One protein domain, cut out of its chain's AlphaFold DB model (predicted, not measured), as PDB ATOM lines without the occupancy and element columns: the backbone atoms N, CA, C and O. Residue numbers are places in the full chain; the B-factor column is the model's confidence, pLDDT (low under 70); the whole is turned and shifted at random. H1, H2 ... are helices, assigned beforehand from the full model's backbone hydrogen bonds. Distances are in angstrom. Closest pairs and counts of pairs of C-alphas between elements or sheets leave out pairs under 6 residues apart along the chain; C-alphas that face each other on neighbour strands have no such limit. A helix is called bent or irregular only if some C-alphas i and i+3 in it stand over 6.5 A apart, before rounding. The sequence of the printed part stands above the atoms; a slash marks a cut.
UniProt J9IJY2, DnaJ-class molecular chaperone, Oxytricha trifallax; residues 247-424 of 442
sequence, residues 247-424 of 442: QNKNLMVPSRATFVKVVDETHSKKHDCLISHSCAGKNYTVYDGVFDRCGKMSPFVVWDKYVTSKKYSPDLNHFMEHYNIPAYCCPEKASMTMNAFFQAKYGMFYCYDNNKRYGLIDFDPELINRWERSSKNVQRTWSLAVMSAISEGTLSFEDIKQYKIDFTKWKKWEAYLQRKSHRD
ATOM      1  N   GLN A 247     -26.870  21.394  26.102       93.69
ATOM      2  CA  GLN A 247     -26.002  22.004  27.119       93.69
ATOM      3  C   GLN A 247     -26.233  23.513  27.270       93.69
ATOM      4  O   GLN A 247     -26.198  24.035  28.380       93.69
ATOM      5  N   ASN A 248     -26.520  24.204  26.164       93.69
ATOM      6  CA  ASN A 248     -26.788  25.644  26.147       93.69
ATOM      7  C   ASN A 248     -28.254  26.001  26.458       93.69
ATOM      8  O   ASN A 248     -28.590  27.180  26.596       93.69
ATOM      9  N   LYS A 249     -29.154  25.013  26.526       92.69
ATOM     10  CA  LYS A 249     -30.580  25.239  26.768       92.69
ATOM     11  C   LYS A 249     -30.871  25.353  28.261       92.69
ATOM     12  O   LYS A 249     -30.485  24.503  29.054       92.69
ATOM     13  N   ASN A 250     -31.681  26.347  28.625       92.88
ATOM     14  CA  ASN A 250     -32.326  26.385  29.934       92.88
ATOM     15  C   ASN A 250     -33.340  25.229  30.040       92.88
ATOM     16  O   ASN A 250     -34.413  25.286  29.429       92.88
ATOM     17  N   LEU A 251     -32.965  24.159  30.746       92.00
ATOM     18  CA  LEU A 251     -33.736  22.918  30.830       92.00
ATOM     19  C   LEU A 251     -35.082  23.150  31.524       92.00
ATOM     20  O   LEU A 251     -35.147  23.661  32.642       92.00
ATOM     21  N   MET A 252     -36.177  22.701  30.910       92.12
ATOM     22  CA  MET A 252     -37.452  22.632  31.617       92.12
ATOM     23  C   MET A 252     -37.441  21.437  32.574       92.12
ATOM     24  O   MET A 252     -37.591  20.291  32.152       92.12
ATOM     25  N   VAL A 253     -37.328  21.726  33.871       94.06
ATOM     26  CA  VAL A 253     -37.382  20.766  34.989       94.06
ATOM     27  C   VAL A 253     -38.144  21.353  36.188       94.06
ATOM     28  O   VAL A 253     -38.348  22.571  36.250       94.06
ATOM     29  N   PRO A 254     -38.648  20.531  37.127       93.56
ATOM     30  CA  PRO A 254     -39.153  21.039  38.401       93.56
ATOM     31  C   PRO A 254     -37.999  21.597  39.250       93.56
ATOM     32  O   PRO A 254     -36.932  20.999  39.329       93.56
ATOM     33  N   SER A 255     -38.202  22.760  39.874       92.25
ATOM     34  CA  SER A 255     -37.155  23.439  40.647       92.25
ATOM     35  C   SER A 255     -37.220  23.098  42.136       92.25
ATOM     36  O   SER A 255     -38.261  22.676  42.644       92.25
ATOM     37  N   ARG A 256     -36.140  23.394  42.876       89.06
ATOM     38  CA  ARG A 256     -36.085  23.284  44.345       89.06
ATOM     39  C   ARG A 256     -37.299  23.918  45.035       89.06
ATOM     40  O   ARG A 256     -37.886  23.317  45.930       89.06
ATOM     41  N   ALA A 257     -37.725  25.093  44.565       90.94
ATOM     42  CA  ALA A 257     -38.902  25.801  45.070       90.94
ATOM     43  C   ALA A 257     -40.236  25.107  44.724       90.94
ATOM     44  O   ALA A 257     -41.197  25.223  45.481       90.94
ATOM     45  N   THR A 258     -40.317  24.381  43.603       92.19
ATOM     46  CA  THR A 258     -41.459  23.501  43.304       92.19
ATOM     47  C   THR A 258     -41.511  22.348  44.297       92.19
ATOM     48  O   THR A 258     -42.578  22.070  44.835       92.19
ATOM     49  N   PHE A 259     -40.368  21.722  44.590       91.19
ATOM     50  CA  PHE A 259     -40.327  20.618  45.543       91.19
ATOM     51  C   PHE A 259     -40.716  21.057  46.959       91.19
ATOM     52  O   PHE A 259     -41.524  20.378  47.579       91.19
ATOM     53  N   VAL A 260     -40.233  22.216  47.440       88.38
ATOM     54  CA  VAL A 260     -40.639  22.779  48.746       88.38
ATOM     55  C   VAL A 260     -42.164  22.907  48.845       88.38
ATOM     56  O   VAL A 260     -42.734  22.442  49.819       88.38
ATOM     57  N   LYS A 261     -42.852  23.407  47.807       89.88
ATOM     58  CA  LYS A 261     -44.330  23.487  47.804       89.88
ATOM     59  C   LYS A 261     -45.017  22.120  47.881       89.88
ATOM     60  O   LYS A 261     -46.053  21.998  48.529       89.88
ATOM     61  N   VAL A 262     -44.456  21.100  47.222       88.88
ATOM     62  CA  VAL A 262     -44.947  19.714  47.325       88.88
ATOM     63  C   VAL A 262     -44.758  19.194  48.753       88.88
ATOM     64  O   VAL A 262     -45.683  18.598  49.301       88.88
ATOM     65  N   VAL A 263     -43.593  19.449  49.364       83.56
ATOM     66  CA  VAL A 263     -43.294  19.081  50.758       83.56
ATOM     67  C   VAL A 263     -44.270  19.761  51.710       83.56
ATOM     68  O   VAL A 263     -44.910  19.066  52.488       83.56
ATOM     69  N   ASP A 264     -44.445  21.079  51.598       82.81
ATOM     70  CA  ASP A 264     -45.324  21.886  52.451       82.81
ATOM     71  C   ASP A 264     -46.774  21.384  52.406       82.81
ATOM     72  O   ASP A 264     -47.388  21.149  53.447       82.81
ATOM     73  N   GLU A 265     -47.325  21.155  51.208       83.38
ATOM     74  CA  GLU A 265     -48.694  20.648  51.065       83.38
ATOM     75  C   GLU A 265     -48.835  19.203  51.566       83.38
ATOM     76  O   GLU A 265     -49.857  18.856  52.163       83.38
ATOM     77  N   THR A 266     -47.815  18.362  51.365       79.12
ATOM     78  CA  THR A 266     -47.798  16.985  51.883       79.12
ATOM     79  C   THR A 266     -47.698  16.973  53.410       79.12
ATOM     80  O   THR A 266     -48.399  16.205  54.063       79.12
ATOM     81  N   HIS A 267     -46.868  17.845  53.989       74.69
ATOM     82  CA  HIS A 267     -46.671  17.971  55.430       74.69
ATOM     83  C   HIS A 267     -47.917  18.542  56.115       74.69
ATOM     84  O   HIS A 267     -48.339  17.977  57.117       74.69
ATOM     85  N   SER A 268     -48.556  19.576  55.551       74.94
ATOM     86  CA  SER A 268     -49.827  20.114  56.064       74.94
ATOM     87  C   SER A 268     -50.894  19.023  56.125       74.94
ATOM     88  O   SER A 268     -51.395  18.723  57.200       74.94
ATOM     89  N   LYS A 269     -51.157  18.335  55.004       72.12
ATOM     90  CA  LYS A 269     -52.159  17.255  54.945       72.12
ATOM     91  C   LYS A 269     -51.844  16.104  55.905       72.12
ATOM     92  O   LYS A 269     -52.749  15.542  56.520       72.12
ATOM     93  N   LYS A 270     -50.558  15.770  56.062       68.12
ATOM     94  CA  LYS A 270     -50.092  14.762  57.019       68.12
ATOM     95  C   LYS A 270     -50.307  15.218  58.464       68.12
ATOM     96  O   LYS A 270     -50.768  14.416  59.268       68.12
ATOM     97  N   HIS A 271     -50.027  16.477  58.789       62.19
ATOM     98  CA  HIS A 271     -50.299  17.055  60.101       62.19
ATOM     99  C   HIS A 271     -51.804  17.044  60.405       62.19
ATOM    100  O   HIS A 271     -52.203  16.499  61.427       62.19
ATOM    101  N   ASP A 272     -52.640  17.528  59.481       60.28
ATOM    102  CA  ASP A 272     -54.104  17.567  59.617       60.28
ATOM    103  C   ASP A 272     -54.704  16.172  59.897       60.28
ATOM    104  O   ASP A 272     -55.595  16.024  60.730       60.28
ATOM    105  N   CYS A 273     -54.158  15.129  59.263       57.38
ATOM    106  CA  CYS A 273     -54.496  13.726  59.523       57.38
ATOM    107  C   CYS A 273     -54.052  13.241  60.926       57.38
ATOM    108  O   CYS A 273     -54.788  12.538  61.625       57.38
ATOM    109  N   LEU A 274     -52.846  13.626  61.357       54.16
ATOM    110  CA  LEU A 274     -52.190  13.147  62.580       54.16
ATOM    111  C   LEU A 274     -52.583  13.890  63.865       54.16
ATOM    112  O   LEU A 274     -52.269  13.399  64.944       54.16
ATOM    113  N   ILE A 275     -53.316  15.007  63.796       49.69
ATOM    114  CA  ILE A 275     -53.901  15.657  64.991       49.69
ATOM    115  C   ILE A 275     -54.787  14.672  65.790       49.69
ATOM    116  O   ILE A 275     -54.985  14.848  66.990       49.69
ATOM    117  N   SER A 276     -55.263  13.592  65.158       48.59
ATOM    118  CA  SER A 276     -55.980  12.502  65.824       48.59
ATOM    119  C   SER A 276     -55.094  11.538  66.638       48.59
ATOM    120  O   SER A 276     -55.543  11.066  67.683       48.59
ATOM    121  N   HIS A 277     -53.862  11.225  66.206       49.62
ATOM    122  CA  HIS A 277     -52.989  10.197  66.806       49.62
ATOM    123  C   HIS A 277     -51.502  10.609  66.780       49.62
ATOM    124  O   HIS A 277     -50.936  10.901  65.727       49.62
ATOM    125  N   SER A 278     -50.832  10.548  67.938       47.44
ATOM    126  CA  SER A 278     -49.411  10.901  68.101       47.44
ATOM    127  C   SER A 278     -48.493  10.123  67.149       47.44
ATOM    128  O   SER A 278     -48.399   8.897  67.227       47.44
ATOM    129  N   CYS A 279     -47.778  10.825  66.267       46.28
ATOM    130  CA  CYS A 279     -47.002  10.173  65.211       46.28
ATOM    131  C   CYS A 279     -45.649   9.649  65.711       46.28
ATOM    132  O   CYS A 279     -44.704  10.419  65.844       46.28
ATOM    133  N   ALA A 280     -45.531   8.338  65.928       41.28
ATOM    134  CA  ALA A 280     -44.246   7.705  66.223       41.28
ATOM    135  C   ALA A 280     -43.254   7.819  65.040       41.28
ATOM    136  O   ALA A 280     -43.641   7.837  63.866       41.28
ATOM    137  N   GLY A 281     -41.956   7.903  65.353       42.59
ATOM    138  CA  GLY A 281     -40.875   8.025  64.366       42.59
ATOM    139  C   GLY A 281     -40.704   6.782  63.479       42.59
ATOM    140  O   GLY A 281     -41.222   5.720  63.801       42.59
ATOM    141  N   LYS A 282     -39.987   6.939  62.347       40.12
ATOM    142  CA  LYS A 282     -39.696   5.905  61.317       40.12
ATOM    143  C   LYS A 282     -40.767   4.808  61.186       40.12
ATOM    144  O   LYS A 282     -40.472   3.616  61.226       40.12
ATOM    145  N   ASN A 283     -42.021   5.210  60.999       39.94
ATOM    146  CA  ASN A 283     -43.093   4.237  60.923       39.94
ATOM    147  C   ASN A 283     -43.202   3.624  59.511       39.94
ATOM    148  O   ASN A 283     -43.857   4.175  58.626       39.94
ATOM    149  N   TYR A 284     -42.560   2.470  59.315       43.09
ATOM    150  CA  TYR A 284     -42.646   1.675  58.086       43.09
ATOM    151  C   TYR A 284     -44.054   1.097  57.830       43.09
ATOM    152  O   TYR A 284     -44.338   0.711  56.700       43.09
ATOM    153  N   THR A 285     -44.956   1.081  58.824       40.53
ATOM    154  CA  THR A 285     -46.348   0.608  58.659       40.53
ATOM    155  C   THR A 285     -47.315   1.699  58.195       40.53
ATOM    156  O   THR A 285     -48.467   1.413  57.902       40.53
ATOM    157  N   VAL A 286     -46.862   2.949  58.041       44.69
ATOM    158  CA  VAL A 286     -47.687   4.053  57.509       44.69
ATOM    159  C   VAL A 286     -48.085   3.853  56.038       44.69
ATOM    160  O   VAL A 286     -49.028   4.488  55.565       44.69
ATOM    161  N   TYR A 287     -47.382   2.983  55.311       51.34
ATOM    162  CA  TYR A 287     -47.560   2.808  53.868       51.34
ATOM    163  C   TYR A 287     -48.682   1.837  53.470       51.34
ATOM    164  O   TYR A 287     -49.073   1.863  52.307       51.34
ATOM    165  N   ASP A 288     -49.243   1.080  54.421       43.97
ATOM    166  CA  ASP A 288     -50.473   0.295  54.252       43.97
ATOM    167  C   ASP A 288     -51.444   0.589  55.418       43.97
ATOM    168  O   ASP A 288     -51.086   0.501  56.592       43.97
ATOM    169  N   GLY A 289     -52.695   0.952  55.119       45.03
ATOM    170  CA  GLY A 289     -53.806   0.985  56.085       45.03
ATOM    171  C   GLY A 289     -53.928   2.202  57.019       45.03
ATOM    172  O   GLY A 289     -55.044   2.630  57.318       45.03
ATOM    173  N   VAL A 290     -52.831   2.801  57.502       42.09
ATOM    174  CA  VAL A 290     -52.927   3.849  58.552       42.09
ATOM    175  C   VAL A 290     -53.519   5.167  58.025       42.09
ATOM    176  O   VAL A 290     -54.249   5.843  58.749       42.09
ATOM    177  N   PHE A 291     -53.267   5.518  56.759       45.41
ATOM    178  CA  PHE A 291     -53.801   6.739  56.139       45.41
ATOM    179  C   PHE A 291     -55.162   6.583  55.445       45.41
ATOM    180  O   PHE A 291     -55.741   7.597  55.061       45.41
ATOM    181  N   ASP A 292     -55.731   5.378  55.335       42.72
ATOM    182  CA  ASP A 292     -57.009   5.176  54.625       42.72
ATOM    183  C   ASP A 292     -58.181   5.942  55.268       42.72
ATOM    184  O   ASP A 292     -59.120   6.352  54.582       42.72
ATOM    185  N   ARG A 293     -58.091   6.232  56.574       44.88
ATOM    186  CA  ARG A 293     -59.056   7.070  57.312       44.88
ATOM    187  C   ARG A 293     -58.962   8.569  57.002       44.88
ATOM    188  O   ARG A 293     -59.913   9.293  57.272       44.88
ATOM    189  N   CYS A 294     -57.863   9.033  56.407       45.94
ATOM    190  CA  CYS A 294     -57.646  10.433  56.023       45.94
ATOM    191  C   CYS A 294     -57.945  10.694  54.533       45.94
ATOM    192  O   CYS A 294     -57.575  11.735  53.983       45.94
ATOM    193  N   GLY A 295     -58.603   9.742  53.859       46.06
ATOM    194  CA  GLY A 295     -58.763   9.737  52.409       46.06
ATOM    195  C   GLY A 295     -57.452   9.410  51.684       46.06
ATOM    196  O   GLY A 295     -56.412   9.181  52.296       46.06
ATOM    197  N   LYS A 296     -57.482   9.387  50.345       45.88
ATOM    198  CA  LYS A 296     -56.317   9.027  49.513       45.88
ATOM    199  C   LYS A 296     -55.234  10.119  49.525       45.88
ATOM    200  O   LYS A 296     -55.031  10.810  48.523       45.88
ATOM    201  N   MET A 297     -54.501  10.248  50.631       59.41
ATOM    202  CA  MET A 297     -53.327  11.117  50.765       59.41
ATOM    203  C   MET A 297     -52.114  10.506  50.047       59.41
ATOM    204  O   MET A 297     -51.122  10.107  50.648       59.41
ATOM    205  N   SER A 298     -52.210  10.408  48.723       67.75
ATOM    206  CA  SER A 298     -51.136   9.905  47.875       67.75
ATOM    207  C   SER A 298     -50.117  11.018  47.583       67.75
ATOM    208  O   SER A 298     -50.510  12.042  47.011       67.75
ATOM    209  N   PRO A 299     -48.814  10.833  47.886       71.06
ATOM    210  CA  PRO A 299     -47.769  11.794  47.519       71.06
ATOM    211  C   PRO A 299     -47.752  12.103  46.019       71.06
ATOM    212  O   PRO A 299     -47.529  13.244  45.629       71.06
ATOM    213  N   PHE A 300     -48.104  11.123  45.180       80.50
ATOM    214  CA  PHE A 300     -48.211  11.279  43.727       80.50
ATOM    215  C   PHE A 300     -49.284  12.290  43.309       80.50
ATOM    216  O   PHE A 300     -49.051  13.078  42.402       80.50
ATOM    217  N   VAL A 301     -50.423  12.344  44.009       82.12
ATOM    218  CA  VAL A 301     -51.490  13.323  43.722       82.12
ATOM    219  C   VAL A 301     -51.041  14.746  44.067       82.12
ATOM    220  O   VAL A 301     -51.368  15.688  43.344       82.12
ATOM    221  N   VAL A 302     -50.264  14.918  45.145       84.38
ATOM    222  CA  VAL A 302     -49.671  16.223  45.480       84.38
ATOM    223  C   VAL A 302     -48.565  16.576  44.485       84.38
ATOM    224  O   VAL A 302     -48.533  17.697  43.990       84.38
ATOM    225  N   TRP A 303     -47.700  15.627  44.126       88.81
ATOM    226  CA  TRP A 303     -46.645  15.814  43.130       88.81
ATOM    227  C   TRP A 303     -47.199  16.223  41.758       88.81
ATOM    228  O   TRP A 303     -46.792  17.255  41.224       88.81
ATOM    229  N   ASP A 304     -48.168  15.486  41.209       90.00
ATOM    230  CA  ASP A 304     -48.718  15.707  39.862       90.00
ATOM    231  C   ASP A 304     -49.432  17.064  39.717       90.00
ATOM    232  O   ASP A 304     -49.442  17.645  38.626       90.00
ATOM    233  N   LYS A 305     -49.952  17.623  40.822       89.62
ATOM    234  CA  LYS A 305     -50.506  18.988  40.901       89.62
ATOM    235  C   LYS A 305     -49.466  20.065  40.561       89.62
ATOM    236  O   LYS A 305     -49.819  21.096  39.991       89.62
ATOM    237  N   TYR A 306     -48.195  19.838  40.902       90.50
ATOM    238  CA  TYR A 306     -47.096  20.787  40.681       90.50
ATOM    239  C   TYR A 306     -46.150  20.379  39.539       90.50
ATOM    240  O   TYR A 306     -45.550  21.249  38.902       90.50
ATOM    241  N   VAL A 307     -46.008  19.077  39.269       91.25
ATOM    242  CA  VAL A 307     -44.991  18.499  38.379       91.25
ATOM    243  C   VAL A 307     -45.647  17.646  37.287       91.25
ATOM    244  O   VAL A 307     -45.631  16.419  37.300       91.25
ATOM    245  N   THR A 308     -46.200  18.306  36.270       89.06
ATOM    246  CA  THR A 308     -46.855  17.620  35.146       89.06
ATOM    247  C   THR A 308     -45.847  16.907  34.231       89.06
ATOM    248  O   THR A 308     -45.116  17.552  33.479       89.06
ATOM    249  N   SER A 309     -45.864  15.573  34.195       83.31
ATOM    250  CA  SER A 309     -44.960  14.730  33.380       83.31
ATOM    251  C   SER A 309     -44.845  15.137  31.898       83.31
ATOM    252  O   SER A 309     -43.750  15.132  31.322       83.31
ATOM    253  N   LYS A 310     -45.954  15.559  31.273       88.25
ATOM    254  CA  LYS A 310     -46.003  16.033  29.877       88.25
ATOM    255  C   LYS A 310     -45.135  17.276  29.627       88.25
ATOM    256  O   LYS A 310     -44.585  17.407  28.538       88.25
ATOM    257  N   LYS A 311     -44.988  18.160  30.622       90.06
ATOM    258  CA  LYS A 311     -44.250  19.434  30.519       90.06
ATOM    259  C   LYS A 311     -42.739  19.229  30.369       90.06
ATOM    260  O   LYS A 311     -42.099  19.974  29.639       90.06
ATOM    261  N   TYR A 312     -42.197  18.216  31.039       91.50
ATOM    262  CA  TYR A 312     -40.755  17.946  31.117       91.50
ATOM    263  C   TYR A 312     -40.295  16.846  30.149       91.50
ATOM    264  O   TYR A 312     -39.107  16.703  29.873       91.50
ATOM    265  N   SER A 313     -41.237  16.072  29.602       92.19
ATOM    266  CA  SER A 313     -40.944  14.943  28.714       92.19
ATOM    267  C   SER A 313     -40.097  15.273  27.471       92.19
ATOM    268  O   SER A 313     -39.278  14.419  27.135       92.19
ATOM    269  N   PRO A 314     -40.222  16.430  26.783       94.19
ATOM    270  CA  PRO A 314     -39.371  16.745  25.630       94.19
ATOM    271  C   PRO A 314     -37.887  16.843  26.000       94.19
ATOM    272  O   PRO A 314     -37.061  16.153  25.407       94.19
ATOM    273  N   ASP A 315     -37.568  17.631  27.029       94.56
ATOM    274  CA  ASP A 315     -36.190  17.870  27.473       94.56
ATOM    275  C   ASP A 315     -35.602  16.616  28.122       94.56
ATOM    276  O   ASP A 315     -34.452  16.272  27.866       94.56
ATOM    277  N   LEU A 316     -36.418  15.869  28.875       95.25
ATOM    278  CA  LEU A 316     -36.041  14.573  29.437       95.25
ATOM    279  C   LEU A 316     -35.711  13.546  28.348       95.25
ATOM    280  O   LEU A 316     -34.727  12.821  28.456       95.25
ATOM    281  N   ASN A 317     -36.507  13.486  27.278       94.62
ATOM    282  CA  ASN A 317     -36.226  12.597  26.154       94.62
ATOM    283  C   ASN A 317     -34.935  13.007  25.432       94.62
ATOM    284  O   ASN A 317     -34.139  12.135  25.099       94.62
ATOM    285  N   HIS A 318     -34.712  14.310  25.226       94.88
ATOM    286  CA  HIS A 318     -33.498  14.841  24.594       94.88
ATOM    287  C   HIS A 318     -32.249  14.579  25.451       94.88
ATOM    288  O   HIS A 318     -31.217  14.183  24.922       94.88
ATOM    289  N   PHE A 319     -32.348  14.706  26.776       95.88
ATOM    290  CA  PHE A 319     -31.279  14.334  27.707       95.88
ATOM    291  C   PHE A 319     -30.953  12.833  27.627       95.88
ATOM    292  O   PHE A 319     -29.798  12.459  27.427       95.88
ATOM    293  N   MET A 320     -31.976  11.970  27.661       95.06
ATOM    294  CA  MET A 320     -31.841  10.507  27.537       95.06
ATOM    295  C   MET A 320     -31.465  10.008  26.121       95.06
ATOM    296  O   MET A 320     -31.300   8.800  25.920       95.06
ATOM    297  N   GLU A 321     -31.363  10.886  25.117       94.38
ATOM    298  CA  GLU A 321     -30.734  10.560  23.826       94.38
ATOM    299  C   GLU A 321     -29.201  10.657  23.876       94.38
ATOM    300  O   GLU A 321     -28.541  10.021  23.055       94.38
ATOM    301  N   HIS A 322     -28.651  11.429  24.822       95.38
ATOM    302  CA  HIS A 322     -27.222  11.767  24.907       95.38
ATOM    303  C   HIS A 322     -26.524  11.247  26.161       95.38
ATOM    304  O   HIS A 322     -25.317  11.017  26.120       95.38
ATOM    305  N   TYR A 323     -27.254  11.049  27.258       94.75
ATOM    306  CA  TYR A 323     -26.717  10.598  28.541       94.75
ATOM    307  C   TYR A 323     -27.458   9.355  29.045       94.75
ATOM    308  O   TYR A 323     -28.687   9.285  29.001       94.75
ATOM    309  N   ASN A 324     -26.705   8.379  29.556       93.19
ATOM    310  CA  ASN A 324     -27.230   7.166  30.179       93.19
ATOM    311  C   ASN A 324     -26.607   6.971  31.569       93.19
ATOM    312  O   ASN A 324     -25.645   6.226  31.739       93.19
ATOM    313  N   ILE A 325     -27.151   7.681  32.555       92.25
ATOM    314  CA  ILE A 325     -26.672   7.657  33.942       92.25
ATOM    315  C   ILE A 325     -27.351   6.487  34.663       92.25
ATOM    316  O   ILE A 325     -28.580   6.496  34.733       92.25
ATOM    317  N   PRO A 326     -26.623   5.483  35.180       90.75
ATOM    318  CA  PRO A 326     -27.243   4.351  35.858       90.75
ATOM    319  C   PRO A 326     -28.029   4.812  37.092       90.75
ATOM    320  O   PRO A 326     -27.564   5.657  37.860       90.75
ATOM    321  N   ALA A 327     -29.225   4.250  37.279       90.12
ATOM    322  CA  ALA A 327     -30.044   4.502  38.459       90.12
ATOM    323  C   ALA A 327     -29.269   4.214  39.755       90.12
ATOM    324  O   ALA A 327     -28.431   3.314  39.796       90.12
ATOM    325  N   TYR A 328     -29.558   4.985  40.806       87.62
ATOM    326  CA  TYR A 328     -28.900   4.924  42.120       87.62
ATOM    327  C   TYR A 328     -27.421   5.351  42.143       87.62
ATOM    328  O   TYR A 328     -26.848   5.494  43.219       87.62
ATOM    329  N   CYS A 329     -26.815   5.671  40.995       83.38
ATOM    330  CA  CYS A 329     -25.491   6.281  40.938       83.38
ATOM    331  C   CYS A 329     -25.602   7.805  41.104       83.38
ATOM    332  O   CYS A 329     -25.843   8.540  40.141       83.38
ATOM    333  N   CYS A 330     -25.499   8.276  42.349       76.19
ATOM    334  CA  CYS A 330     -25.564   9.696  42.684       76.19
ATOM    335  C   CYS A 330     -24.158  10.317  42.723       76.19
ATOM    336  O   CYS A 330     -23.336   9.877  43.525       76.19
ATOM    337  N   PRO A 331     -23.870  11.374  41.940       79.62
ATOM    338  CA  PRO A 331     -22.687  12.199  42.163       79.62
ATOM    339  C   PRO A 331     -22.762  12.852  43.550       79.62
ATOM    340  O   PRO A 331     -23.800  13.420  43.898       79.62
ATOM    341  N   GLU A 332     -21.673  12.827  44.323       81.44
ATOM    342  CA  GLU A 332     -21.639  13.338  45.709       81.44
ATOM    343  C   GLU A 332     -22.156  14.782  45.818       81.44
ATOM    344  O   GLU A 332     -22.989  15.088  46.671       81.44
ATOM    345  N   LYS A 333     -21.749  15.646  44.875       87.88
ATOM    346  CA  LYS A 333     -22.173  17.058  44.765       87.88
ATOM    347  C   LYS A 333     -23.691  17.249  44.633       87.88
ATOM    348  O   LYS A 333     -24.215  18.286  45.027       87.88
ATOM    349  N   ALA A 334     -24.390  16.266  44.063       90.75
ATOM    350  CA  ALA A 334     -25.823  16.323  43.781       90.75
ATOM    351  C   ALA A 334     -26.687  15.633  44.852       90.75
ATOM    352  O   ALA A 334     -27.910  15.771  44.797       90.75
ATOM    353  N   SER A 335     -26.079  14.930  45.817       90.62
ATOM    354  CA  SER A 335     -26.746  14.160  46.885       90.62
ATOM    355  C   SER A 335     -27.949  14.888  47.492       90.62
ATOM    356  O   SER A 335     -29.079  14.424  47.360       90.62
ATOM    357  N   MET A 336     -27.743  16.086  48.044       90.00
ATOM    358  CA  MET A 336     -28.801  16.873  48.686       90.00
ATOM    359  C   MET A 336     -29.969  17.222  47.742       90.00
ATOM    360  O   MET A 336     -31.130  17.184  48.160       90.00
ATOM    361  N   THR A 337     -29.697  17.550  46.473       92.19
ATOM    362  CA  THR A 337     -30.743  17.864  45.479       92.19
ATOM    363  C   THR A 337     -31.482  16.604  45.018       92.19
ATOM    364  O   THR A 337     -32.704  16.631  44.866       92.19
ATOM    365  N   MET A 338     -30.774  15.486  44.844       92.75
ATOM    366  CA  MET A 338     -31.357  14.187  44.485       92.75
ATOM    367  C   MET A 338     -32.254  13.655  45.612       92.75
ATOM    368  O   MET A 338     -33.419  13.330  45.379       92.75
ATOM    369  N   ASN A 339     -31.749  13.668  46.849       90.69
ATOM    370  CA  ASN A 339     -32.494  13.364  48.070       90.69
ATOM    371  C   ASN A 339     -33.757  14.225  48.168       90.69
ATOM    372  O   ASN A 339     -34.863  13.710  48.323       90.69
ATOM    373  N   ALA A 340     -33.619  15.539  47.982       90.88
ATOM    374  CA  ALA A 340     -34.737  16.473  47.973       90.88
ATOM    375  C   ALA A 340     -35.798  16.168  46.901       90.88
ATOM    376  O   ALA A 340     -36.996  16.242  47.195       90.88
ATOM    377  N   PHE A 341     -35.383  15.836  45.674       93.81
ATOM    378  CA  PHE A 341     -36.286  15.453  44.588       93.81
ATOM    379  C   PHE A 341     -37.098  14.210  44.972       93.81
ATOM    380  O   PHE A 341     -38.326  14.210  44.862       93.81
ATOM    381  N   PHE A 342     -36.431  13.159  45.458       91.12
ATOM    382  CA  PHE A 342     -37.084  11.892  45.780       91.12
ATOM    383  C   PHE A 342     -37.981  11.978  47.009       91.12
ATOM    384  O   PHE A 342     -39.098  11.462  46.970       91.12
ATOM    385  N   GLN A 343     -37.552  12.697  48.046       86.12
ATOM    386  CA  GLN A 343     -38.397  12.995  49.197       86.12
ATOM    387  C   GLN A 343     -39.692  13.696  48.762       86.12
ATOM    388  O   GLN A 343     -40.773  13.270  49.160       86.12
ATOM    389  N   ALA A 344     -39.608  14.704  47.884       88.94
ATOM    390  CA  ALA A 344     -40.786  15.403  47.366       88.94
ATOM    391  C   ALA A 344     -41.669  14.534  46.458       88.94
ATOM    392  O   ALA A 344     -42.889  14.620  46.558       88.94
ATOM    393  N   LYS A 345     -41.091  13.679  45.605       89.69
ATOM    394  CA  LYS A 345     -41.872  12.795  44.722       89.69
ATOM    395  C   LYS A 345     -42.611  11.693  45.487       89.69
ATOM    396  O   LYS A 345     -43.764  11.407  45.177       89.69
ATOM    397  N   TYR A 346     -41.946  11.065  46.454       84.88
ATOM    398  CA  TYR A 346     -42.452   9.880  47.157       84.88
ATOM    399  C   TYR A 346     -43.008  10.172  48.558       84.88
ATOM    400  O   TYR A 346     -43.484   9.257  49.223       84.88
ATOM    401  N   GLY A 347     -42.980  11.427  49.014       76.19
ATOM    402  CA  GLY A 347     -43.492  11.817  50.330       76.19
ATOM    403  C   GLY A 347     -42.641  11.317  51.502       76.19
ATOM    404  O   GLY A 347     -43.181  11.084  52.585       76.19
ATOM    405  N   MET A 348     -41.333  11.121  51.301       70.69
ATOM    406  CA  MET A 348     -40.424  10.551  52.309       70.69
ATOM    407  C   MET A 348     -40.075  11.574  53.405       70.69
ATOM    408  O   MET A 348     -38.961  12.091  53.461       70.69
ATOM    409  N   PHE A 349     -41.035  11.868  54.283       63.91
ATOM    410  CA  PHE A 349     -40.893  12.840  55.372       63.91
ATOM    411  C   PHE A 349     -41.288  12.236  56.722       63.91
ATOM    412  O   PHE A 349     -42.396  11.707  56.886       63.91
ATOM    413  N   TYR A 350     -40.412  12.345  57.723       54.25
ATOM    414  CA  TYR A 350     -40.717  11.928  59.095       54.25
ATOM    415  C   TYR A 350     -41.668  12.927  59.776       54.25
ATOM    416  O   TYR A 350     -41.672  14.110  59.453       54.25
ATOM    417  N   CYS A 351     -42.501  12.470  60.716       49.72
ATOM    418  CA  CYS A 351     -43.533  13.333  61.316       49.72
ATOM    419  C   CYS A 351     -42.964  14.463  62.191       49.72
ATOM    420  O   CYS A 351     -43.628  15.470  62.395       49.72
ATOM    421  N   TYR A 352     -41.741  14.289  62.698       51.00
ATOM    422  CA  TYR A 352     -41.020  15.273  63.510       51.00
ATOM    423  C   TYR A 352     -40.154  16.228  62.674       51.00
ATOM    424  O   TYR A 352     -39.479  17.107  63.216       51.00
ATOM    425  N   ASP A 353     -40.148  16.054  61.352       52.81
ATOM    426  CA  ASP A 353     -39.263  16.776  60.454       52.81
ATOM    427  C   ASP A 353     -39.986  17.975  59.860       52.81
ATOM    428  O   ASP A 353     -40.603  17.918  58.797       52.81
ATOM    429  N   ASN A 354     -39.828  19.107  60.544       57.06
ATOM    430  CA  ASN A 354     -39.946  20.412  59.907       57.06
ATOM    431  C   ASN A 354     -39.000  20.466  58.689       57.06
ATOM    432  O   ASN A 354     -37.935  19.838  58.699       57.06
ATOM    433  N   ASN A 355     -39.295  21.336  57.716       64.31
ATOM    434  CA  ASN A 355     -38.516  21.564  56.481       64.31
ATOM    435  C   ASN A 355     -36.992  21.773  56.646       64.31
ATOM    436  O   ASN A 355     -36.257  21.779  55.664       64.31
ATOM    437  N   LYS A 356     -36.494  21.933  57.876       67.25
ATOM    438  CA  LYS A 356     -35.074  22.027  58.236       67.25
ATOM    439  C   LYS A 356     -34.236  20.813  57.804       67.25
ATOM    440  O   LYS A 356     -33.064  21.005  57.505       67.25
ATOM    441  N   ARG A 357     -34.797  19.593  57.771       70.19
ATOM    442  CA  ARG A 357     -34.079  18.372  57.322       70.19
ATOM    443  C   ARG A 357     -34.297  18.023  55.842       70.19
ATOM    444  O   ARG A 357     -33.828  16.991  55.365       70.19
ATOM    445  N   TYR A 358     -34.978  18.890  55.092       79.44
ATOM    446  CA  TYR A 358     -35.416  18.592  53.733       79.44
ATOM    447  C   TYR A 358     -34.249  18.487  52.725       79.44
ATOM    448  O   TYR A 358     -33.593  19.475  52.382       79.44
ATOM    449  N   GLY A 359     -34.029  17.278  52.199       81.75
ATOM    450  CA  GLY A 359     -32.893  16.924  51.339       81.75
ATOM    451  C   GLY A 359     -31.648  16.400  52.071       81.75
ATOM    452  O   GLY A 359     -30.712  15.988  51.401       81.75
ATOM    453  N   LEU A 360     -31.626  16.370  53.412       83.44
ATOM    454  CA  LEU A 360     -30.502  15.798  54.182       83.44
ATOM    455  C   LEU A 360     -30.599  14.276  54.374       83.44
ATOM    456  O   LEU A 360     -29.610  13.637  54.695       83.44
ATOM    457  N   ILE A 361     -31.797  13.712  54.224       80.44
ATOM    458  CA  ILE A 361     -32.077  12.280  54.389       80.44
ATOM    459  C   ILE A 361     -31.933  11.572  53.042       80.44
ATOM    460  O   ILE A 361     -32.529  12.010  52.056       80.44
ATOM    461  N   ASP A 362     -31.205  10.464  52.992       83.75
ATOM    462  CA  ASP A 362     -31.035   9.726  51.742       83.75
ATOM    463  C   ASP A 362     -32.344   9.121  51.220       83.75
ATOM    464  O   ASP A 362     -33.249   8.749  51.975       83.75
ATOM    465  N   PHE A 363     -32.460   9.055  49.893       85.81
ATOM    466  CA  PHE A 363     -33.538   8.316  49.247       85.81
ATOM    467  C   PHE A 363     -33.357   6.804  49.449       85.81
ATOM    468  O   PHE A 363     -32.249   6.304  49.617       85.81
ATOM    469  N   ASP A 364     -34.459   6.062  49.378       83.94
ATOM    470  CA  ASP A 364     -34.495   4.614  49.593       83.94
ATOM    471  C   ASP A 364     -34.668   3.901  48.234       83.94
ATOM    472  O   ASP A 364     -35.728   4.034  47.608       83.94
ATOM    473  N   PRO A 365     -33.653   3.164  47.738       87.44
ATOM    474  CA  PRO A 365     -33.741   2.447  46.467       87.44
ATOM    475  C   PRO A 365     -34.840   1.379  46.425       87.44
ATOM    476  O   PRO A 365     -35.467   1.192  45.380       87.44
ATOM    477  N   GLU A 366     -35.112   0.682  47.533       85.25
ATOM    478  CA  GLU A 366     -36.155  -0.348  47.585       85.25
ATOM    479  C   GLU A 366     -37.541   0.279  47.455       85.25
ATOM    480  O   GLU A 366     -38.381  -0.207  46.691       85.25
ATOM    481  N   LEU A 367     -37.758   1.402  48.143       81.44
ATOM    482  CA  LEU A 367     -38.994   2.173  48.055       81.44
ATOM    483  C   LEU A 367     -39.218   2.703  46.628       81.44
ATOM    484  O   LEU A 367     -40.319   2.568  46.092       81.44
ATOM    485  N   ILE A 368     -38.178   3.249  45.984       85.94
ATOM    486  CA  ILE A 368     -38.253   3.732  44.594       85.94
ATOM    487  C   ILE A 368     -38.618   2.585  43.639       85.94
ATOM    488  O   ILE A 368     -39.536   2.731  42.826       85.94
ATOM    489  N   ASN A 369     -37.952   1.431  43.761       88.00
ATOM    490  CA  ASN A 369     -38.240   0.249  42.945       88.00
ATOM    491  C   ASN A 369     -39.688  -0.246  43.137       88.00
ATOM    492  O   ASN A 369     -40.367  -0.547  42.150       88.00
ATOM    493  N   ARG A 370     -40.183  -0.271  44.384       85.31
ATOM    494  CA  ARG A 370     -41.552  -0.690  44.741       85.31
ATOM    495  C   ARG A 370     -42.625   0.183  44.080       85.31
ATOM    496  O   ARG A 370     -43.619  -0.348  43.580       85.31
ATOM    497  N   TRP A 371     -42.423   1.501  44.048       83.62
ATOM    498  CA  TRP A 371     -43.378   2.439  43.448       83.62
ATOM    499  C   TRP A 371     -43.316   2.483  41.920       83.62
ATOM    500  O   TRP A 371     -44.359   2.470  41.271       83.62
ATOM    501  N   GLU A 372     -42.119   2.517  41.329       86.56
ATOM    502  CA  GLU A 372     -41.963   2.674  39.873       86.56
ATOM    503  C   GLU A 372     -42.257   1.396  39.083       86.56
ATOM    504  O   GLU A 372     -42.623   1.476  37.904       86.56
ATOM    505  N   ARG A 373     -42.079   0.222  39.717       84.31
ATOM    506  CA  ARG A 373     -42.325  -1.148  39.205       84.31
ATOM    507  C   ARG A 373     -41.561  -1.557  37.937       84.31
ATOM    508  O   ARG A 373     -41.503  -2.737  37.611       84.31
ATOM    509  N   SER A 374     -40.980  -0.612  37.203       93.25
ATOM    510  CA  SER A 374     -40.274  -0.830  35.945       93.25
ATOM    511  C   SER A 374     -38.959  -0.063  35.921       93.25
ATOM    512  O   SER A 374     -38.942   1.158  36.079       93.25
ATOM    513  N   SER A 375     -37.867  -0.762  35.603       90.69
ATOM    514  CA  SER A 375     -36.534  -0.170  35.409       90.69
ATOM    515  C   SER A 375     -36.546   1.019  34.430       90.69
ATOM    516  O   SER A 375     -35.863   2.014  34.659       90.69
ATOM    517  N   LYS A 376     -37.395   0.994  33.389       91.94
ATOM    518  CA  LYS A 376     -37.542   2.119  32.445       91.94
ATOM    519  C   LYS A 376     -38.110   3.380  33.105       91.94
ATOM    520  O   LYS A 376     -37.700   4.482  32.742       91.94
ATOM    521  N   ASN A 377     -39.029   3.232  34.059       92.25
ATOM    522  CA  ASN A 377     -39.618   4.356  34.789       92.25
ATOM    523  C   ASN A 377     -38.639   4.896  35.835       92.25
ATOM    524  O   ASN A 377     -38.404   6.103  35.859       92.25
ATOM    525  N   VAL A 378     -37.978   4.003  36.590       92.94
ATOM    526  CA  VAL A 378     -36.863   4.357  37.487       92.94
ATOM    527  C   VAL A 378     -35.827   5.190  36.726       92.94
ATOM    528  O   VAL A 378     -35.501   6.291  37.153       92.94
ATOM    529  N   GLN A 379     -35.395   4.737  35.545       93.62
ATOM    530  CA  GLN A 379     -34.401   5.428  34.721       93.62
ATOM    531  C   GLN A 379     -34.868   6.809  34.226       93.62
ATOM    532  O   GLN A 379     -34.075   7.754  34.192       93.62
ATOM    533  N   ARG A 380     -36.154   6.969  33.867       94.00
ATOM    534  CA  ARG A 380     -36.737   8.282  33.517       94.00
ATOM    535  C   ARG A 380     -36.766   9.225  34.714       94.00
ATOM    536  O   ARG A 380     -36.383  10.383  34.579       94.00
ATOM    537  N   THR A 381     -37.217   8.744  35.868       93.38
ATOM    538  CA  THR A 381     -37.299   9.545  37.092       93.38
ATOM    539  C   THR A 381     -35.910   9.926  37.596       93.38
ATOM    540  O   THR A 381     -35.701  11.082  37.950       93.38
ATOM    541  N   TRP A 382     -34.948   9.002  37.542       94.56
ATOM    542  CA  TRP A 382     -33.542   9.255  37.858       94.56
ATOM    543  C   TRP A 382     -32.950  10.339  36.953       94.56
ATOM    544  O   TRP A 382     -32.398  11.324  37.435       94.56
ATOM    545  N   SER A 383     -33.157  10.220  35.638       94.62
ATOM    546  CA  SER A 383     -32.703  11.221  34.665       94.62
ATOM    547  C   SER A 383     -33.333  12.601  34.915       94.62
ATOM    548  O   SER A 383     -32.636  13.609  34.851       94.62
ATOM    549  N   LEU A 384     -34.625  12.665  35.270       95.12
ATOM    550  CA  LEU A 384     -35.305  13.922  35.611       95.12
ATOM    551  C   LEU A 384     -34.755  14.558  36.899       95.12
ATOM    552  O   LEU A 384     -34.612  15.781  36.964       95.12
ATOM    553  N   ALA A 385     -34.427  13.746  37.905       94.69
ATOM    554  CA  ALA A 385     -33.798  14.206  39.140       94.69
ATOM    555  C   ALA A 385     -32.402  14.793  38.864       94.69
ATOM    556  O   ALA A 385     -32.116  15.915  39.280       94.69
ATOM    557  N   VAL A 386     -31.581  14.109  38.054       94.88
ATOM    558  CA  VAL A 386     -30.260  14.612  37.648       94.88
ATOM    559  C   VAL A 386     -30.369  15.917  36.856       94.88
ATOM    560  O   VAL A 386     -29.657  16.871  37.154       94.88
ATOM    561  N   MET A 387     -31.291  16.019  35.893       94.81
ATOM    562  CA  MET A 387     -31.515  17.280  35.174       94.81
ATOM    563  C   MET A 387     -31.964  18.418  36.106       94.81
ATOM    564  O   MET A 387     -31.641  19.579  35.851       94.81
ATOM    565  N   SER A 388     -32.682  18.101  37.188       94.56
ATOM    566  CA  SER A 388     -33.062  19.080  38.216       94.56
ATOM    567  C   SER A 388     -31.831  19.587  38.981       94.56
ATOM    568  O   SER A 388     -31.702  20.792  39.174       94.56
ATOM    569  N   ALA A 389     -30.884  18.703  39.322       94.69
ATOM    570  CA  ALA A 389     -29.596  19.072  39.923       94.69
ATOM    571  C   ALA A 389     -28.706  19.914  38.987       94.69
ATOM    572  O   ALA A 389     -28.081  20.879  39.429       94.69
ATOM    573  N   ILE A 390     -28.715  19.626  37.680       94.50
ATOM    574  CA  ILE A 390     -28.021  20.452  36.677       94.50
ATOM    575  C   ILE A 390     -28.648  21.850  36.594       94.50
ATOM    576  O   ILE A 390     -27.938  22.851  36.628       94.50
ATOM    577  N   SER A 391     -29.981  21.944  36.547       93.94
ATOM    578  CA  SER A 391     -30.678  23.238  36.503       93.94
ATOM    579  C   SER A 391     -30.546  24.060  37.790       93.94
ATOM    580  O   SER A 391     -30.728  25.276  37.737       93.94
ATOM    581  N   GLU A 392     -30.280  23.429  38.937       92.38
ATOM    582  CA  GLU A 392     -29.976  24.115  40.201       92.38
ATOM    583  C   GLU A 392     -28.498  24.546  40.290       92.38
ATOM    584  O   GLU A 392     -28.149  25.387  41.115       92.38
ATOM    585  N   GLY A 393     -27.632  24.018  39.415       92.25
ATOM    586  CA  GLY A 393     -26.194  24.294  39.401       92.25
ATOM    587  C   GLY A 393     -25.385  23.488  40.421       92.25
ATOM    588  O   GLY A 393     -24.201  23.765  40.600       92.25
ATOM    589  N   THR A 394     -25.985  22.487  41.082       91.88
ATOM    590  CA  THR A 394     -25.259  21.558  41.973       91.88
ATOM    591  C   THR A 394     -24.458  20.508  41.202       91.88
ATOM    592  O   THR A 394     -23.543  19.901  41.756       91.88
ATOM    593  N   LEU A 395     -24.763  20.322  39.915       93.38
ATOM    594  CA  LEU A 395     -24.077  19.401  39.016       93.38
ATOM    595  C   LEU A 395     -23.793  20.074  37.666       93.38
ATOM    596  O   LEU A 395     -24.653  20.763  37.122       93.38
ATOM    597  N   SER A 396     -22.605  19.854  37.106       93.12
ATOM    598  CA  SER A 396     -22.229  20.340  35.770       93.12
ATOM    599  C   SER A 396     -22.347  19.246  34.700       93.12
ATOM    600  O   SER A 396     -22.411  18.053  35.010       93.12
ATOM    601  N   PHE A 397     -22.351  19.624  33.416       92.50
ATOM    602  CA  PHE A 397     -22.305  18.645  32.319       92.50
ATOM    603  C   PHE A 397     -20.945  17.928  32.236       92.50
ATOM    604  O   PHE A 397     -20.860  16.817  31.704       92.50
ATOM    605  N   GLU A 398     -19.900  18.540  32.793       92.00
ATOM    606  CA  GLU A 398     -18.558  17.992  32.958       92.00
ATOM    607  C   GLU A 398     -18.557  16.834  33.968       92.00
ATOM    608  O   GLU A 398     -17.995  15.780  33.671       92.00
ATOM    609  N   ASP A 399     -19.253  16.982  35.104       90.88
ATOM    610  CA  ASP A 399     -19.363  15.941  36.143       90.88
ATOM    611  C   ASP A 399     -20.020  14.649  35.619       90.88
ATOM    612  O   ASP A 399     -19.683  13.548  36.055       90.88
ATOM    613  N   ILE A 400     -20.942  14.760  34.654       92.19
ATOM    614  CA  ILE A 400     -21.638  13.610  34.044       92.19
ATOM    615  C   ILE A 400     -21.048  13.165  32.701       92.19
ATOM    616  O   ILE A 400     -21.619  12.295  32.036       92.19
ATOM    617  N   LYS A 401     -19.898  13.715  32.286       92.12
ATOM    618  CA  LYS A 401     -19.261  13.418  30.989       92.12
ATOM    619  C   LYS A 401     -18.994  11.923  30.778       92.12
ATOM    620  O   LYS A 401     -19.106  11.452  29.650       92.12
ATOM    621  N   GLN A 402     -18.710  11.176  31.848       92.00
ATOM    622  CA  GLN A 402     -18.494   9.721  31.808       92.00
ATOM    623  C   GLN A 402     -19.736   8.903  31.409       92.00
ATOM    624  O   GLN A 402     -19.600   7.786  30.923       92.00
ATOM    625  N   TYR A 403     -20.942   9.457  31.566       92.69
ATOM    626  CA  TYR A 403     -22.206   8.804  31.203       92.69
ATOM    627  C   TYR A 403     -22.729   9.225  29.822       92.69
ATOM    628  O   TYR A 403     -23.877   8.929  29.471       92.69
ATOM    629  N   LYS A 404     -21.918   9.949  29.042       94.88
ATOM    630  CA  LYS A 404     -22.235  10.326  27.664       94.88
ATOM    631  C   LYS A 404     -22.334   9.067  26.793       94.88
ATOM    632  O   LYS A 404     -21.443   8.225  26.795       94.88
ATOM    633  N   ILE A 405     -23.413   8.953  26.026       94.00
ATOM    634  CA  ILE A 405     -23.639   7.862  25.075       94.00
ATOM    635  C   ILE A 405     -22.763   8.098  23.843       94.00
ATOM    636  O   ILE A 405     -22.893   9.136  23.195       94.00
ATOM    637  N   ASP A 406     -21.912   7.133  23.495       93.81
ATOM    638  CA  ASP A 406     -21.106   7.162  22.268       93.81
ATOM    639  C   ASP A 406     -21.977   7.344  21.017       93.81
ATOM    640  O   ASP A 406     -23.046   6.740  20.903       93.81
ATOM    641  N   PHE A 407     -21.481   8.081  20.017       92.62
ATOM    642  CA  PHE A 407     -22.171   8.248  18.728       92.62
ATOM    643  C   PHE A 407     -22.591   6.906  18.091       92.62
ATOM    644  O   PHE A 407     -23.675   6.791  17.519       92.62
ATOM    645  N   THR A 408     -21.768   5.865  18.236       90.88
ATOM    646  CA  THR A 408     -22.038   4.518  17.708       90.88
ATOM    647  C   THR A 408     -23.293   3.868  18.298       90.88
ATOM    648  O   THR A 408     -23.933   3.085  17.603       90.88
ATOM    649  N   LYS A 409     -23.668   4.228  19.534       91.88
ATOM    650  CA  LYS A 409     -24.854   3.754  20.276       91.88
ATOM    651  C   LYS A 409     -26.011   4.764  20.237       91.88
ATOM    652  O   LYS A 409     -26.978   4.659  20.992       91.88
ATOM    653  N   TRP A 410     -25.918   5.800  19.401       93.81
ATOM    654  CA  TRP A 410     -26.966   6.808  19.286       93.81
ATOM    655  C   TRP A 410     -28.149   6.257  18.485       93.81
ATOM    656  O   TRP A 410     -28.024   5.930  17.306       93.81
ATOM    657  N   LYS A 411     -29.341   6.232  19.091       92.00
ATOM    658  CA  LYS A 411     -30.562   5.629  18.511       92.00
ATOM    659  C   LYS A 411     -30.892   6.089  17.085       92.00
ATOM    660  O   LYS A 411     -31.435   5.322  16.294       92.00
ATOM    661  N   LYS A 412     -30.586   7.346  16.732       92.75
ATOM    662  CA  LYS A 412     -30.821   7.885  15.376       92.75
ATOM    663  C   LYS A 412     -29.814   7.346  14.351       92.75
ATOM    664  O   LYS A 412     -30.179   7.190  13.186       92.75
ATOM    665  N   TRP A 413     -28.592   7.023  14.776       93.38
ATOM    666  CA  TRP A 413     -27.588   6.330  13.967       93.38
ATOM    667  C   TRP A 413     -27.919   4.841  13.806       93.38
ATOM    668  O   TRP A 413     -27.960   4.352  12.678       93.38
ATOM    669  N   GLU A 414     -28.285   4.146  14.885       92.69
ATOM    670  CA  GLU A 414     -28.737   2.743  14.829       92.69
ATOM    671  C   GLU A 414     -29.949   2.573  13.896       92.69
ATOM    672  O   GLU A 414     -29.946   1.728  12.999       92.69
ATOM    673  N   ALA A 415     -30.957   3.445  14.024       92.44
ATOM    674  CA  ALA A 415     -32.124   3.450  13.143       92.44
ATOM    675  C   ALA A 415     -31.780   3.801  11.682       92.44
ATOM    676  O   ALA A 415     -32.497   3.387  10.768       92.44
ATOM    677  N   TYR A 416     -30.708   4.561  11.429       92.19
ATOM    678  CA  TYR A 416     -30.196   4.775  10.073       92.19
ATOM    679  C   TYR A 416     -29.551   3.497   9.519       92.19
ATOM    680  O   TYR A 416     -29.885   3.102   8.402       92.19
ATOM    681  N   LEU A 417     -28.708   2.815  10.305       92.00
ATOM    682  CA  LEU A 417     -28.075   1.553   9.909       92.00
ATOM    683  C   LEU A 417     -29.108   0.459   9.607       92.00
ATOM    684  O   LEU A 417     -29.014  -0.176   8.561       92.00
ATOM    685  N   GLN A 418     -30.140   0.305  10.443       91.00
ATOM    686  CA  GLN A 418     -31.245  -0.637  10.205       91.00
ATOM    687  C   GLN A 418     -32.014  -0.322   8.910       91.00
ATOM    688  O   GLN A 418     -32.302  -1.207   8.109       91.00
ATOM    689  N   ARG A 419     -32.330   0.954   8.648       91.12
ATOM    690  CA  ARG A 419     -32.991   1.346   7.387       91.12
ATOM    691  C   ARG A 419     -32.091   1.156   6.170       91.12
ATOM    692  O   ARG A 419     -32.612   0.937   5.079       91.12
ATOM    693  N   LYS A 420     -30.772   1.285   6.338       89.12
ATOM    694  CA  LYS A 420     -29.797   1.017   5.281       89.12
ATOM    695  C   LYS A 420     -29.747  -0.483   4.984       89.12
ATOM    696  O   LYS A 420     -29.988  -0.852   3.842       89.12
ATOM    697  N   SER A 421     -29.578  -1.341   5.994       85.81
ATOM    698  CA  SER A 421     -29.554  -2.795   5.788       85.81
ATOM    699  C   SER A 421     -30.849  -3.328   5.168       85.81
ATOM    700  O   SER A 421     -30.768  -4.162   4.278       85.81
ATOM    701  N   HIS A 422     -32.026  -2.806   5.537       84.88
ATOM    702  CA  HIS A 422     -33.299  -3.163   4.887       84.88
ATOM    703  C   HIS A 422     -33.410  -2.739   3.411       84.88
ATOM    704  O   HIS A 422     -34.131  -3.382   2.648       84.88
ATOM    705  N   ARG A 423     -32.734  -1.658   2.998       81.25
ATOM    706  CA  ARG A 423     -32.669  -1.245   1.584       81.25
ATOM    707  C   ARG A 423     -31.683  -2.103   0.806       81.25
ATOM    708  O   ARG A 423     -32.012  -2.559  -0.283       81.25
ATOM    709  N   ASP A 424     -30.515  -2.336   1.394       77.75
ATOM    710  CA  ASP A 424     -29.433  -3.109   0.788       77.75
ATOM    711  C   ASP A 424     -29.805  -4.610   0.680       77.75
ATOM    712  O   ASP A 424     -29.316  -5.294  -0.212       77.75
TER     713      ASP A 424
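Overview. This is residues 247 to 424 of the 442 residues of the protein "DnaJ-class molecular chaperone" of Oxytricha trifallax (UniProt J9IJY2). Two crossing helices, H5 and H7, make the core of a long all-helix body; H1 and H3 pack on H5, and H4 crosses H7 on the side away from H5. H6 makes a corner with the beginning of H7, H2 lies among loops towards one end, and at the other end residues 413 to 424 of H8 stick out as an arm. The printed part has 178 residues with eight named helices, H1 to H8 in order, and no named strand. It is only just compact, close to loose, with a radius of gyration of the C-alphas of 19.0 A and spans of 71 by 33 by 25 A.

Arrangement. H1, residues 256 to 274, touches H5, residues 332 to 346, with residues 256 to 263 alone, at a steep tilt of 44 degrees, the same way; their closest C-alphas, of Phe 259 and Ala 344, are 5.5 A apart. H2, residues 284 to 287, is apart from the other helices. H3, residues 299 to 306, touches H1, closest C-alphas Val 262 and Trp 303 at 6.0 A, and H5, closest Pro 299 and Tyr 346 at 5.7 A. H4, residues 309 to 322, touches H7, residues 375 to 392, about perpendicular at 89 degrees; the closest C-alphas, of Leu 316 and Leu 384, are 6.3 A apart. H5 touches H7 at a steep tilt of 60 degrees, opposite ways, closest C-alphas Thr 337 and Ala 389 at 5.8 A. H6, residues 365 to 372, and H7 touch only at the corner, closest C-alphas Glu 372 and Val 378 at 5.9 A. H8, residues 411 to 424, is close to H4 but not clearly touching, closest C-alphas Glu 321 and Lys 411 at 7.3 A. Every O i to N i+4 pair is within hydrogen-bond range in H1, H6, H7 and H8, against 3 of 4 in H3, 7 of 10 in H4 and 9 of 11 in H5; H2 is too short for such a pair.

Along the chain. H1 begins at C-alpha 256 (-36.085, 23.284, 44.345) and is 26.4 A long; H7 is 25.6 A, H5 21.1 A, H4 19.9 A and H8 19.8 A, ending at C-alpha 424 (-29.433, -3.109, 0.788). H4 and H5 are irregular, with C-alphas 311 and 314 7.4 A apart and 333 and 336 7.7 A apart; H2 is only just so, C-alphas 284 and 287 being 6.6 A apart.

Size, cuts and confidence. The C-alphas farthest apart, of Ser 276 and Asp 424, are 72.0 A apart. The printed part has no cut. The links H2 to H3, H5 to H6 and H7 to H8 are long. The pLDDT is under 70 in residues 270 to 298 and 349 to 356.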